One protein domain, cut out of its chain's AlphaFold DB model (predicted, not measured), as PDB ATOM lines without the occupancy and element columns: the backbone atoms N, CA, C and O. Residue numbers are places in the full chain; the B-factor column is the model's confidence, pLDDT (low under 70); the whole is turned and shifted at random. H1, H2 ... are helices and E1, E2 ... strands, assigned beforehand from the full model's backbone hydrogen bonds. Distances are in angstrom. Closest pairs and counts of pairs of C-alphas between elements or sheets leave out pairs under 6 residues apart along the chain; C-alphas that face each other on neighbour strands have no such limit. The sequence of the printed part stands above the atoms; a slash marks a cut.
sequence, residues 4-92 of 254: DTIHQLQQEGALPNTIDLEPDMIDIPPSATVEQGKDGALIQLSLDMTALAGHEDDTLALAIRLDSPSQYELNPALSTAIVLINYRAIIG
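Overview. This is residues 4 to 92 of the 254 residues of an uncharacterized protein of Parapedobacter sp (UniProt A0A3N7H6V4). A narrow three-stranded sheet, made of the hairpin E2 and E3 with short E1 beside E2, has H1 over one face. On the side away from H1, the long loop of residues 21 to 48 runs out and folds back, while H2 and H3 meet near one end of the hairpin. The printed part has 89 residues, with three named helices and three named strands in the order H1, E1, H2, E2, E3, H3; the sheet, E1 E2 E3, is mixed. The class is mixed, helices and strands, with under half of the residues in named elements. The whole is only just loose, close to compact, with a radius of gyration of the C-alphas of 15.0 A and spans of 42 by 30 by 21 A.

Along the chain. H1, residues 4 to 11, begins at C-alpha 4 (-19.245, 19.092, -37.435) and is 10.6 A long. E1 is residues 18 to 20, H2 residues 49 to 55. E2, residues 59 to 65, and E3, residues 80 to 86, are each 19.6 A long. H3, residues 87 to 90, ends at C-alpha 90 (-13.073, 30.928, -15.691).

Arrangement. E2 and E3 form an antiparallel hairpin, with N 62 and O 83 2.9 A apart. E1 is parallel to E2, with N 19 and O 59 2.9 A apart. E1, H2, E2 form a strand-helix-strand unit, two parallel neighbour strands with a helix between, with a right-handed crossover. H1 is on the sheet at a height of 8.3 A; its closest C-alphas to E2 are Ile 6 and Ala 63, 6.4 A. H2 only grazes the sheet with residues 52 to 55. H2 and H3 touch, closest at the C-alphas of Leu 52 and Tyr 87, 6.1 A. H1 and H2 are apart. Every O i to N i+4 pair is within hydrogen-bond range in H1; H2 has 1 of 3, beside 3 of 4 O i to N i+3 pairs, and H3 is too short for an O i to N i+4 pair.

Size, cuts and confidence. The C-alphas farthest apart, Gly 37 and Asp 57, are 42.9 A apart. The printed part has no cut; the links E1 to H2 and E2 to E3 are long. Residue 92 has a pLDDT under 70.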
ATOM      1  N   ASP A   4     -20.025  19.675 -36.343       76.31
ATOM      2  CA  ASP A   4     -19.245  19.092 -37.435       76.31
ATOM      3  C   ASP A   4     -17.880  19.787 -37.565       76.31
ATOM      4  O   ASP A   4     -16.863  19.130 -37.789       76.31
ATOM      5  N   THR A   5     -17.838  21.105 -37.335       79.50
ATOM      6  CA  THR A   5     -16.589  21.878 -37.338       79.50
ATOM      7  C   THR A   5     -15.638  21.462 -36.211       79.50
ATOM      8  O   THR A   5     -14.440  21.320 -36.452       79.50
ATOM      9  N   ILE A   6     -16.135  21.237 -34.988       84.44
ATOM     10  CA  ILE A   6     -15.285  20.803 -33.865       84.44
ATOM     11  C   ILE A   6     -14.738  19.396 -34.115       84.44
ATOM     12  O   ILE A   6     -13.536  19.174 -33.971       84.44
ATOM     13  N   HIS A   7     -15.580  18.474 -34.591       82.88
ATOM     14  CA  HIS A   7     -15.160  17.104 -34.910       82.88
ATOM     15  C   HIS A   7     -14.112  17.071 -36.019       82.88
ATOM     16  O   HIS A   7     -13.150  16.309 -35.934       82.88
ATOM     17  N   GLN A   8     -14.260  17.917 -37.041       83.50
ATOM     18  CA  GLN A   8     -13.259  18.045 -38.096       83.50
ATOM     19  C   GLN A   8     -11.920  18.553 -37.536       83.50
ATOM     20  O   GLN A   8     -10.880  17.955 -37.803       83.50
ATOM     21  N   LEU A   9     -11.934  19.599 -36.703       82.62
ATOM     22  CA  LEU A   9     -10.718  20.152 -36.093       82.62
ATOM     23  C   LEU A   9     -10.029  19.171 -35.131       82.62
ATOM     24  O   LEU A   9      -8.800  19.150 -35.046       82.62
ATOM     25  N   GLN A  10     -10.794  18.331 -34.434       82.94
ATOM     26  CA  GLN A  10     -10.256  17.245 -33.610       82.94
ATOM     27  C   GLN A  10      -9.581  16.168 -34.470       82.94
ATOM     28  O   GLN A  10      -8.474  15.736 -34.156       82.94
ATOM     29  N   GLN A  11     -10.205  15.765 -35.583       83.44
ATOM     30  CA  GLN A  11      -9.644  14.777 -36.518       83.44
ATOM     31  C   GLN A  11      -8.377  15.276 -37.220       83.44
ATOM     32  O   GLN A  11      -7.460  14.497 -37.474       83.44
ATOM     33  N   GLU A  12      -8.313  16.573 -37.511       84.69
ATOM     34  CA  GLU A  12      -7.139  17.236 -38.084       84.69
ATOM     35  C   GLU A  12      -6.026  17.477 -37.043       84.69
ATOM     36  O   GLU A  12      -4.933  17.915 -37.402       84.69
ATOM     37  N   GLY A  13      -6.274  17.175 -35.761       75.12
ATOM     38  CA  GLY A  13      -5.321  17.372 -34.666       75.12
ATOM     39  C   GLY A  13      -5.122  18.837 -34.269       75.12
ATOM     40  O   GLY A  13      -4.195  19.141 -33.524       75.12
ATOM     41  N   ALA A  14      -5.976  19.743 -34.752       81.38
ATOM     42  CA  ALA A  14      -5.928  21.168 -34.437       81.38
ATOM     43  C   ALA A  14      -6.509  21.489 -33.047       81.38
ATOM     44  O   ALA A  14      -6.145  22.502 -32.456       81.38
ATOM     45  N   LEU A  15      -7.387  20.625 -32.521       82.62
ATOM     46  CA  LEU A  15      -7.969  20.719 -31.174       82.62
ATOM     47  C   LEU A  15      -7.796  19.401 -30.392       82.62
ATOM     48  O   LEU A  15      -8.787  18.720 -30.107       82.62
ATOM     49  N   PRO A  16      -6.557  18.990 -30.064       72.50
ATOM     50  CA  PRO A  16      -6.330  17.759 -29.315       72.50
ATOM     51  C   PRO A  16      -6.910  17.873 -27.899       72.50
ATOM     52  O   PRO A  16      -6.860  18.939 -27.292       72.50
ATOM     53  N   ASN A  17      -7.426  16.762 -27.365       76.75
ATOM     54  CA  ASN A  17      -7.913  16.652 -25.982       76.75
ATOM     55  C   ASN A  17      -9.030  17.648 -25.612       76.75
ATOM     56  O   ASN A  17      -9.117  18.098 -24.473       76.75
ATOM     57  N   THR A  18      -9.878  18.001 -26.579       85.25
ATOM     58  CA  THR A  18     -11.064  18.830 -26.340       85.25
ATOM     59  C   THR A  18     -12.331  17.985 -26.363       85.25
ATOM     60  O   THR A  18     -12.406  16.998 -27.096       85.25
ATOM     61  N   ILE A  19     -13.335  18.379 -25.583       88.81
ATOM     62  CA  ILE A  19     -14.665  17.757 -25.556       88.81
ATOM     63  C   ILE A  19     -15.681  18.761 -26.104       88.81
ATOM     64  O   ILE A  19     -15.511  19.964 -25.937       88.81
ATOM     65  N   ASP A  20     -16.729  18.304 -26.786       89.19
ATOM     66  CA  ASP A  20     -17.798  19.206 -27.225       89.19
ATOM     67  C   ASP A  20     -18.519  19.824 -26.022       89.19
ATOM     68  O   ASP A  20     -18.958  19.114 -25.120       89.19
ATOM     69  N   LEU A  21     -18.725  21.140 -26.051       90.94
ATOM     70  CA  LEU A  21     -19.600  21.807 -25.093       90.94
ATOM     71  C   LEU A  21     -21.053  21.354 -25.301       90.94
ATOM     72  O   LEU A  21     -21.597  21.461 -26.408       90.94
ATOM     73  N   GLU A  22     -21.711  20.870 -24.251       88.06
ATOM     74  CA  GLU A  22     -23.106  20.447 -24.359       88.06
ATOM     75  C   GLU A  22     -24.076  21.648 -24.413       88.06
ATOM     76  O   GLU A  22     -23.785  22.721 -23.880       88.06
ATOM     77  N   PRO A  23     -25.234  21.527 -25.097       84.88
ATOM     78  CA  PRO A  23     -26.116  22.665 -25.357       84.88
ATOM     79  C   PRO A  23     -26.863  23.151 -24.113       84.88
ATOM     80  O   PRO A  23     -27.422  24.239 -24.136       84.88
ATOM     81  N   ASP A  24     -26.929  22.343 -23.061       88.25
ATOM     82  CA  ASP A  24     -27.484  22.705 -21.756       88.25
ATOM     83  C   ASP A  24     -26.492  23.494 -20.887       88.25
ATOM     84  O   ASP A  24     -26.910  24.150 -19.938       88.25
ATOM     85  N   MET A  25     -25.201  23.505 -21.242       91.69
ATOM     86  CA  MET A  25     -24.152  24.251 -20.534       91.69
ATOM     87  C   MET A  25     -24.030  25.713 -20.987       91.69
ATOM     88  O   MET A  25     -23.290  26.487 -20.374       91.69
ATOM     89  N   ILE A  26     -24.710  26.107 -22.069       92.81
ATOM     90  CA  ILE A  26     -24.592  27.444 -22.659       92.81
ATOM     91  C   ILE A  26     -25.916  27.959 -23.225       92.81
ATOM     92  O   ILE A  26     -26.635  27.251 -23.926       92.81
ATOM     93  N   ASP A  27     -26.186  29.243 -23.008       92.56
ATOM     94  CA  ASP A  27     -27.208  29.991 -23.733       92.56
ATOM     95  C   ASP A  27     -26.551  30.909 -24.772       92.56
ATOM     96  O   ASP A  27     -25.704  31.755 -24.451       92.56
ATOM     97  N   ILE A  28     -26.939  30.718 -26.033       89.38
ATOM     98  CA  ILE A  28     -26.448  31.477 -27.184       89.38
ATOM     99  C   ILE A  28     -27.636  32.240 -27.770       89.38
ATOM    100  O   ILE A  28     -28.588  31.611 -28.245       89.38
ATOM    101  N   PRO A  29     -27.594  33.583 -27.819       90.25
ATOM    102  CA  PRO A  29     -28.686  34.347 -28.392       90.25
ATOM    103  C   PRO A  29     -28.835  34.007 -29.885       90.25
ATOM    104  O   PRO A  29     -27.843  33.951 -30.615       90.25
ATOM    105  N   PRO A  30     -30.069  33.827 -30.387       88.75
ATOM    106  CA  PRO A  30     -30.306  33.373 -31.758       88.75
ATOM    107  C   PRO A  30     -30.001  34.443 -32.815       88.75
ATOM    108  O   PRO A  30     -30.038  34.159 -34.009       88.75
ATOM    109  N   SER A  31     -29.763  35.690 -32.405       89.50
ATOM    110  CA  SER A  31     -29.467  36.801 -33.307       89.50
ATOM    111  C   SER A  31     -28.690  37.901 -32.591       89.50
ATOM    112  O   SER A  31     -28.806  38.064 -31.376       89.50
ATOM    113  N   ALA A  32     -27.950  38.691 -33.364       87.94
ATOM    114  CA  ALA A  32     -27.275  39.897 -32.909       87.94
ATOM    115  C   ALA A  32     -27.631  41.060 -33.840       87.94
ATOM    116  O   ALA A  32     -27.760  40.878 -35.051       87.94
ATOM    117  N   THR A  33     -27.799  42.257 -33.280       90.06
ATOM    118  CA  THR A  33     -28.133  43.462 -34.052       90.06
ATOM    119  C   THR A  33     -26.967  44.434 -34.015       90.06
ATOM    120  O   THR A  33     -26.539  44.849 -32.941       90.06
ATOM    121  N   VAL A  34     -26.479  44.823 -35.193       89.06
ATOM    122  CA  VAL A  34     -25.519  45.923 -35.339       89.06
ATOM    123  C   VAL A  34     -26.312  47.219 -35.453       89.06
ATOM    124  O   VAL A  34     -27.047  47.421 -36.423       89.06
ATOM    125  N   GLU A  35     -26.206  48.079 -34.441       88.25
ATOM    126  CA  GLU A  35     -26.903  49.367 -34.435       88.25
ATOM    127  C   GLU A  35     -26.379  50.301 -35.533       88.25
ATOM    128  O   GLU A  35     -25.214  50.257 -35.936       88.25
ATOM    129  N   GLN A  36     -27.245  51.194 -36.013       88.06
ATOM    130  CA  GLN A  36     -26.876  52.141 -37.059       88.06
ATOM    131  C   GLN A  36     -25.705  53.032 -36.616       88.06
ATOM    132  O   GLN A  36     -25.739  53.654 -35.556       88.06
ATOM    133  N   GLY A  37     -24.680  53.129 -37.466       89.12
ATOM    134  CA  GLY A  37     -23.479  53.918 -37.183       89.12
ATOM    135  C   GLY A  37     -22.481  53.231 -36.245       89.12
ATOM    136  O   GLY A  37     -21.496  53.864 -35.868       89.12
ATOM    137  N   LYS A  38     -22.715  51.966 -35.875       89.12
ATOM    138  CA  LYS A  38     -21.736  51.112 -35.196       89.12
ATOM    139  C   LYS A  38     -21.006  50.223 -36.198       89.12
ATOM    140  O   LYS A  38     -21.536  49.880 -37.251       89.12
ATOM    141  N   ASP A  39     -19.787  49.858 -35.841       87.56
ATOM    142  CA  ASP A  39     -18.901  48.952 -36.570       87.56
ATOM    143  C   ASP A  39     -19.002  47.494 -36.087       87.56
ATOM    144  O   ASP A  39     -18.365  46.612 -36.659       87.56
ATOM    145  N   GLY A  40     -19.836  47.214 -35.081       85.69
ATOM    146  CA  GLY A  40     -20.040  45.864 -34.569       85.69
ATOM    147  C   GLY A  40     -21.162  45.741 -33.541       85.69
ATOM    148  O   GLY A  40     -21.826  46.714 -33.177       85.69
ATOM    149  N   ALA A  41     -21.359  44.508 -33.077       87.81
ATOM    150  CA  ALA A  41     -22.272  44.141 -32.002       87.81
ATOM    151  C   ALA A  41     -21.567  43.185 -31.034       87.81
ATOM    152  O   ALA A  41     -20.721  42.391 -31.448       87.81
ATOM    153  N   LEU A  42     -21.934  43.246 -29.754       86.94
ATOM    154  CA  LEU A  42     -21.486  42.282 -28.753       86.94
ATOM    155  C   LEU A  42     -22.503  41.148 -28.652       86.94
ATOM    156  O   LEU A  42     -23.693  41.393 -28.455       86.94
ATOM    157  N   ILE A  43     -22.020  39.914 -28.758       87.38
ATOM    158  CA  ILE A  43     -22.807  38.708 -28.513       87.38
ATOM    159  C   ILE A  43     -22.473  38.247 -27.099       87.38
ATOM    160  O   ILE A  43     -21.341  37.858 -26.828       87.38
ATOM    161  N   GLN A  44     -23.441  38.339 -26.188       87.88
ATOM    162  CA  GLN A  44     -23.273  37.848 -24.823       87.88
ATOM    163  C   GLN A  44     -23.657  36.374 -24.769       87.88
ATOM    164  O   GLN A  44     -24.776  36.012 -25.121       87.88
ATOM    165  N   LEU A  45     -22.713  35.548 -24.335       89.31
ATOM    166  CA  LEU A  45     -22.915  34.130 -24.076       89.31
ATOM    167  C   LEU A  45     -23.062  33.948 -22.569       89.31
ATOM    168  O   LEU A  45     -22.288  34.538 -21.812       89.31
ATOM    169  N   SER A  46     -24.034  33.149 -22.139       91.06
ATOM    170  CA  SER A  46     -24.206  32.817 -20.720       91.06
ATOM    171  C   SER A  46     -23.869  31.353 -20.501       91.06
ATOM    172  O   SER A  46     -24.360  30.502 -21.234       91.06
ATOM    173  N   LEU A  47     -23.032  31.066 -19.509       91.69
ATOM    174  CA  LEU A  47     -22.581  29.713 -19.189       91.69
ATOM    175  C   LEU A  47     -23.247  29.214 -17.907       91.69
ATOM    176  O   LEU A  47     -23.341  29.961 -16.929       91.69
ATOM    177  N   ASP A  48     -23.666  27.949 -17.894       91.69
ATOM    178  CA  ASP A  48     -24.089  27.275 -16.667       91.69
ATOM    179  C   ASP A  48     -22.860  26.729 -15.933       91.69
ATOM    180  O   ASP A  48     -22.344  25.648 -16.219       91.69
ATOM    181  N   MET A  49     -22.398  27.490 -14.942       87.19
ATOM    182  CA  MET A  49     -21.243  27.114 -14.128       87.19
ATOM    183  C   MET A  49     -21.472  25.840 -13.300       87.19
ATOM    184  O   MET A  49     -20.501  25.205 -12.900       87.19
ATOM    185  N   THR A  50     -22.722  25.447 -13.037       86.81
ATOM    186  CA  THR A  50     -23.032  24.206 -12.307       86.81
ATOM    187  C   THR A  50     -22.830  22.995 -13.205       86.81
ATOM    188  O   THR A  50     -22.245  22.006 -12.775       86.81
ATOM    189  N   ALA A  51     -23.281  23.085 -14.457       87.81
ATOM    190  CA  ALA A  51     -23.080  22.027 -15.442       87.81
ATOM    191  C   ALA A  51     -21.597  21.903 -15.835       87.81
ATOM    192  O   ALA A  51     -21.062  20.798 -15.895       87.81
ATOM    193  N   LEU A  52     -20.901  23.037 -15.995       87.81
ATOM    194  CA  LEU A  52     -19.463  23.063 -16.290       87.81
ATOM    195  C   LEU A  52     -18.588  22.489 -15.167       87.81
ATOM    196  O   LEU A  52     -17.511  21.975 -15.454       87.81
ATOM    197  N   ALA A  53     -19.030  22.542 -13.906       80.44
ATOM    198  CA  ALA A  53     -18.270  21.983 -12.786       80.44
ATOM    199  C   ALA A  53     -18.056  20.461 -12.906       80.44
ATOM    200  O   ALA A  53     -17.082  19.939 -12.376       80.44
ATOM    201  N   GLY A  54     -18.930  19.748 -13.632       82.81
ATOM    202  CA  GLY A  54     -18.749  18.325 -13.945       82.81
ATOM    203  C   GLY A  54     -17.633  18.031 -14.958       82.81
ATOM    204  O   GLY A  54     -17.310  16.868 -15.170       82.81
ATOM    205  N   HIS A  55     -17.054  19.075 -15.554       85.38
ATOM    206  CA  HIS A  55     -16.027  19.043 -16.596       85.38
ATOM    207  C   HIS A  55     -14.803  19.875 -16.189       85.38
ATOM    208  O   HIS A  55     -14.200  20.571 -17.005       85.38
ATOM    209  N   GLU A  56     -14.461  19.873 -14.898       76.62
ATOM    210  CA  GLU A  56     -13.434  20.766 -14.355       76.62
ATOM    211  C   GLU A  56     -12.029  20.554 -14.947       76.62
ATOM    212  O   GLU A  56     -11.254  21.509 -15.027       76.62
ATOM    213  N   ASP A  57     -11.722  19.334 -15.391       71.50
ATOM    214  CA  ASP A  57     -10.442  18.954 -16.003       71.50
ATOM    215  C   ASP A  57     -10.460  19.025 -17.541       71.50
ATOM    216  O   ASP A  57      -9.415  18.915 -18.185       71.50
ATOM    217  N   ASP A  58     -11.631  19.236 -18.146       81.00
ATOM    218  CA  ASP A  58     -11.797  19.195 -19.594       81.00
ATOM    219  C   ASP A  58     -11.613  20.582 -20.231       81.00
ATOM    220  O   ASP A  58     -11.934  21.631 -19.663       81.00
ATOM    221  N   THR A  59     -11.136  20.596 -21.478       84.38
ATOM    222  CA  THR A  59     -11.269  21.772 -22.348       84.38
ATOM    223  C   THR A  59     -12.474  21.572 -23.255       84.38
ATOM    224  O   THR A  59     -12.437  20.770 -24.188       84.38
ATOM    225  N   LEU A  60     -13.542  22.313 -22.986       90.69
ATOM    226  CA  LEU A  60     -14.781  22.248 -23.750       90.69
ATOM    227  C   LEU A  60     -14.693  23.167 -24.968       90.69
ATOM    228  O   LEU A  60     -14.264  24.315 -24.866       90.69
ATOM    229  N   ALA A  61     -15.104  22.681 -26.132       91.81
ATOM    230  CA  ALA A  61     -15.017  23.397 -27.394       91.81
ATOM    231  C   ALA A  61     -16.405  23.656 -27.988       91.81
ATOM    232  O   ALA A  61     -17.297  22.807 -27.970       91.81
ATOM    233  N   LEU A  62     -16.578  24.849 -28.550       91.50
ATOM    234  CA  LEU A  62     -17.807  25.288 -29.196       91.50
ATOM    235  C   LEU A  62     -17.486  26.046 -30.481       91.50
ATOM    236  O   LEU A  62     -16.749  27.026 -30.456       91.50
ATOM    237  N   ALA A  63     -18.122  25.670 -31.588       90.06
ATOM    238  CA  ALA A  63     -18.128  26.487 -32.796       90.06
ATOM    239  C   ALA A  63     -19.425  27.307 -32.892       90.06
ATOM    240  O   ALA A  63     -20.541  26.762 -32.931       90.06
ATOM    241  N   ILE A  64     -19.270  28.628 -32.969       88.31
ATOM    242  CA  ILE A  64     -20.342  29.591 -33.216       88.31
ATOM    243  C   ILE A  64     -20.186  30.112 -34.636       88.31
ATOM    244  O   ILE A  64     -19.178  30.727 -34.970       88.31
ATOM    245  N   ARG A  65     -21.204  29.887 -35.463       89.50
ATOM    246  CA  ARG A  65     -21.243  30.362 -36.843       89.50
ATOM    247  C   ARG A  65     -22.299  31.446 -36.983       89.50
ATOM    248  O   ARG A  65     -23.443  31.241 -36.584       89.50
ATOM    249  N   LEU A  66     -21.913  32.574 -37.562       88.69
ATOM    250  CA  LEU A  66     -22.836  33.585 -38.054       88.69
ATOM    251  C   LEU A  66     -23.408  33.101 -39.382       88.69
ATOM    252  O   LEU A  66     -22.664  32.758 -40.302       88.69
ATOM    253  N   ASP A  67     -24.729  33.084 -39.486       87.94
ATOM    254  CA  ASP A  67     -25.435  32.774 -40.719       87.94
ATOM    255  C   ASP A  67     -26.560  33.786 -40.979       87.94
ATOM    256  O   ASP A  67     -26.796  34.704 -40.192       87.94
ATOM    257  N   SER A  68     -27.208  33.652 -42.137       87.06
ATOM    258  CA  SER A  68     -28.441  34.379 -42.470       87.06
ATOM    259  C   SER A  68     -28.376  35.908 -42.270       87.06
ATOM    260  O   SER A  68     -29.231  36.477 -41.581       87.06
ATOM    261  N   PRO A  69     -27.395  36.620 -42.860       88.69
ATOM    262  CA  PRO A  69     -27.293  38.060 -42.672       88.69
ATOM    263  C   PRO A  69     -28.466  38.779 -43.353       88.69
ATOM    264  O   PRO A  69     -28.919  38.391 -44.429       88.69
ATOM    265  N   SER A  70     -28.961  39.853 -42.733       87.62
ATOM    266  CA  SER A  70     -30.107  40.606 -43.257       87.62
ATOM    267  C   SER A  70     -29.701  41.668 -44.284       87.62
ATOM    268  O   SER A  70     -30.235  41.699 -45.389       87.62
ATOM    269  N   GLN A  71     -28.767  42.550 -43.918       84.12
ATOM    270  CA  GLN A  71     -28.331  43.693 -44.736       84.12
ATOM    271  C   GLN A  71     -26.850  43.655 -45.120       84.12
ATOM    272  O   GLN A  71     -26.414  44.450 -45.949       84.12
ATOM    273  N   TYR A  72     -26.081  42.756 -44.510       82.88
ATOM    274  CA  TYR A  72     -24.632  42.688 -44.658       82.88
ATOM    275  C   TYR A  72     -24.217  41.431 -45.420       82.88
ATOM    276  O   TYR A  72     -24.966  40.462 -45.507       82.88
ATOM    277  N   GLU A  73     -23.005  41.441 -45.962       85.56
ATOM    278  CA  GLU A  73     -22.374  40.246 -46.510       85.56
ATOM    279  C   GLU A  73     -21.470  39.633 -45.439       85.56
ATOM    280  O   GLU A  73     -20.693  40.338 -44.792       85.56
ATOM    281  N   LEU A  74     -21.586  38.322 -45.231       85.69
ATOM    282  CA  LEU A  74     -20.694  37.606 -44.326       85.69
ATOM    283  C   LEU A  74     -19.406  37.250 -45.056       85.69
ATOM    284  O   LEU A  74     -19.438  36.666 -46.137       85.69
ATOM    285  N   ASN A  75     -18.269  37.531 -44.423       86.75
ATOM    286  CA  ASN A  75     -17.003  36.974 -44.867       86.75
ATOM    287  C   ASN A  75     -16.958  35.489 -44.465       86.75
ATOM    288  O   ASN A  75     -16.878  35.203 -43.267       86.75
ATOM    289  N   PRO A  76     -16.973  34.538 -45.417       81.62
ATOM    290  CA  PRO A  76     -17.029  33.116 -45.093       81.62
ATOM    291  C   PRO A  76     -15.823  32.659 -44.263       81.62
ATOM    292  O   PRO A  76     -15.986  31.821 -43.381       81.62
ATOM    293  N   ALA A  77     -14.647  33.267 -44.460       83.25
ATOM    294  CA  ALA A  77     -13.433  32.932 -43.716       83.25
ATOM    295  C   ALA A  77     -13.455  33.393 -42.247       83.25
ATOM    296  O   ALA A  77     -12.654  32.913 -41.455       83.25
ATOM    297  N   LEU A  78     -14.347  34.323 -41.885       84.69
ATOM    298  CA  LEU A  78     -14.458  34.895 -40.535       84.69
ATOM    299  C   LEU A  78     -15.843  34.666 -39.911       84.69
ATOM    300  O   LEU A  78     -16.165  35.245 -38.878       84.69
ATOM    301  N   SER A  79     -16.684  33.859 -40.560       87.25
ATOM    302  CA  SER A  79     -18.068  33.628 -40.134       87.25
ATOM    303  C   SER A  79     -18.191  32.638 -38.976       87.25
ATOM    304  O   SER A  79     -19.237  32.601 -38.334       87.25
ATOM    305  N   THR A  80     -17.135  31.880 -38.680       89.31
ATOM    306  CA  THR A  80     -17.097  30.901 -37.590       89.31
ATOM    307  C   THR A  80     -16.054  31.303 -36.553       89.31
ATOM    308  O   THR A  80     -14.896  31.537 -36.890       89.31
ATOM    309  N   ALA A  81     -16.460  31.337 -35.287       88.00
ATOM    310  CA  ALA A  81     -15.588  31.473 -34.132       88.00
ATOM    311  C   ALA A  81     -15.550  30.151 -33.358       88.00
ATOM    312  O   ALA A  81     -16.597  29.558 -33.093       88.00
ATOM    313  N   ILE A  82     -14.350  29.710 -32.984       88.88
ATOM    314  CA  ILE A  82     -14.147  28.585 -32.068       88.88
ATOM    315  C   ILE A  82     -13.895  29.159 -30.677       88.88
ATOM    316  O   ILE A  82     -12.995  29.976 -30.495       88.88
ATOM    317  N   VAL A  83     -14.700  28.746 -29.707       88.06
ATOM    318  CA  VAL A  83     -14.596  29.141 -28.305       88.06
ATOM    319  C   VAL A  83     -14.135  27.923 -27.518       88.06
ATOM    320  O   VAL A  83     -14.780  26.876 -27.571       88.06
ATOM    321  N   LEU A  84     -13.020  28.067 -26.805       88.88
ATOM    322  CA  LEU A  84     -12.534  27.076 -25.849       88.88
ATOM    323  C   LEU A  84     -12.870  27.557 -24.441       88.88
ATOM    324  O   LEU A  84     -12.599  28.704 -24.082       88.88
ATOM    325  N   ILE A  85     -13.491  26.681 -23.669       87.94
ATOM    326  CA  ILE A  85     -14.003  26.934 -22.332       87.94
ATOM    327  C   ILE A  85     -13.305  25.956 -21.407       87.94
ATOM    328  O   ILE A  85     -13.430  24.745 -21.553       87.94
ATOM    329  N   ASN A  86     -12.580  26.496 -20.440       84.88
ATOM    330  CA  ASN A  86     -12.018  25.724 -19.351       84.88
ATOM    331  C   ASN A  86     -12.615  26.263 -18.051       84.88
ATOM    332  O   ASN A  86     -12.486  27.454 -17.752       84.88
ATOM    333  N   TYR A  87     -13.313  25.400 -17.312       81.94
ATOM    334  CA  TYR A  87     -14.022  25.788 -16.094       81.94
ATOM    335  C   TYR A  87     -13.073  26.429 -15.075       81.94
ATOM    336  O   TYR A  87     -13.358  27.516 -14.572       81.94
ATOM    337  N   ARG A  88     -11.906  25.811 -14.850       71.94
ATOM    338  CA  ARG A  88     -10.880  26.287 -13.910       71.94
ATOM    339  C   ARG A  88     -10.337  27.660 -14.290       71.94
ATOM    340  O   ARG A  88     -10.277  28.541 -13.434       71.94
ATOM    341  N   ALA A  89     -10.060  27.889 -15.572       70.06
ATOM    342  CA  ALA A  89      -9.632  29.192 -16.073       70.06
ATOM    343  C   ALA A  89     -10.683  30.291 -15.821       70.06
ATOM    344  O   ALA A  89     -10.322  31.423 -15.503       70.06
ATOM    345  N   ILE A  90     -11.979  29.967 -15.920       74.75
ATOM    346  CA  ILE A  90     -13.073  30.928 -15.691       74.75
ATOM    347  C   ILE A  90     -13.191  31.308 -14.214       74.75
ATOM    348  O   ILE A  90     -13.409  32.480 -13.906       74.75
ATOM    349  N   ILE A  91     -13.036  30.347 -13.300       72.19
ATOM    350  CA  ILE A  91     -13.112  30.607 -11.854       72.19
ATOM    351  C   ILE A  91     -11.779  31.065 -11.245       72.19
ATOM    352  O   ILE A  91     -11.685  31.229 -10.032       72.19
ATOM    353  N   GLY A  92     -10.765  31.325 -12.074       54.34
ATOM    354  CA  GLY A  92      -9.475  31.856 -11.636       54.34
ATOM    355  C   GLY A  92      -8.536  30.817 -11.021       54.34
ATOM    356  O   GLY A  92      -7.505  31.189 -10.465       54.34
TER     357      GLY A  92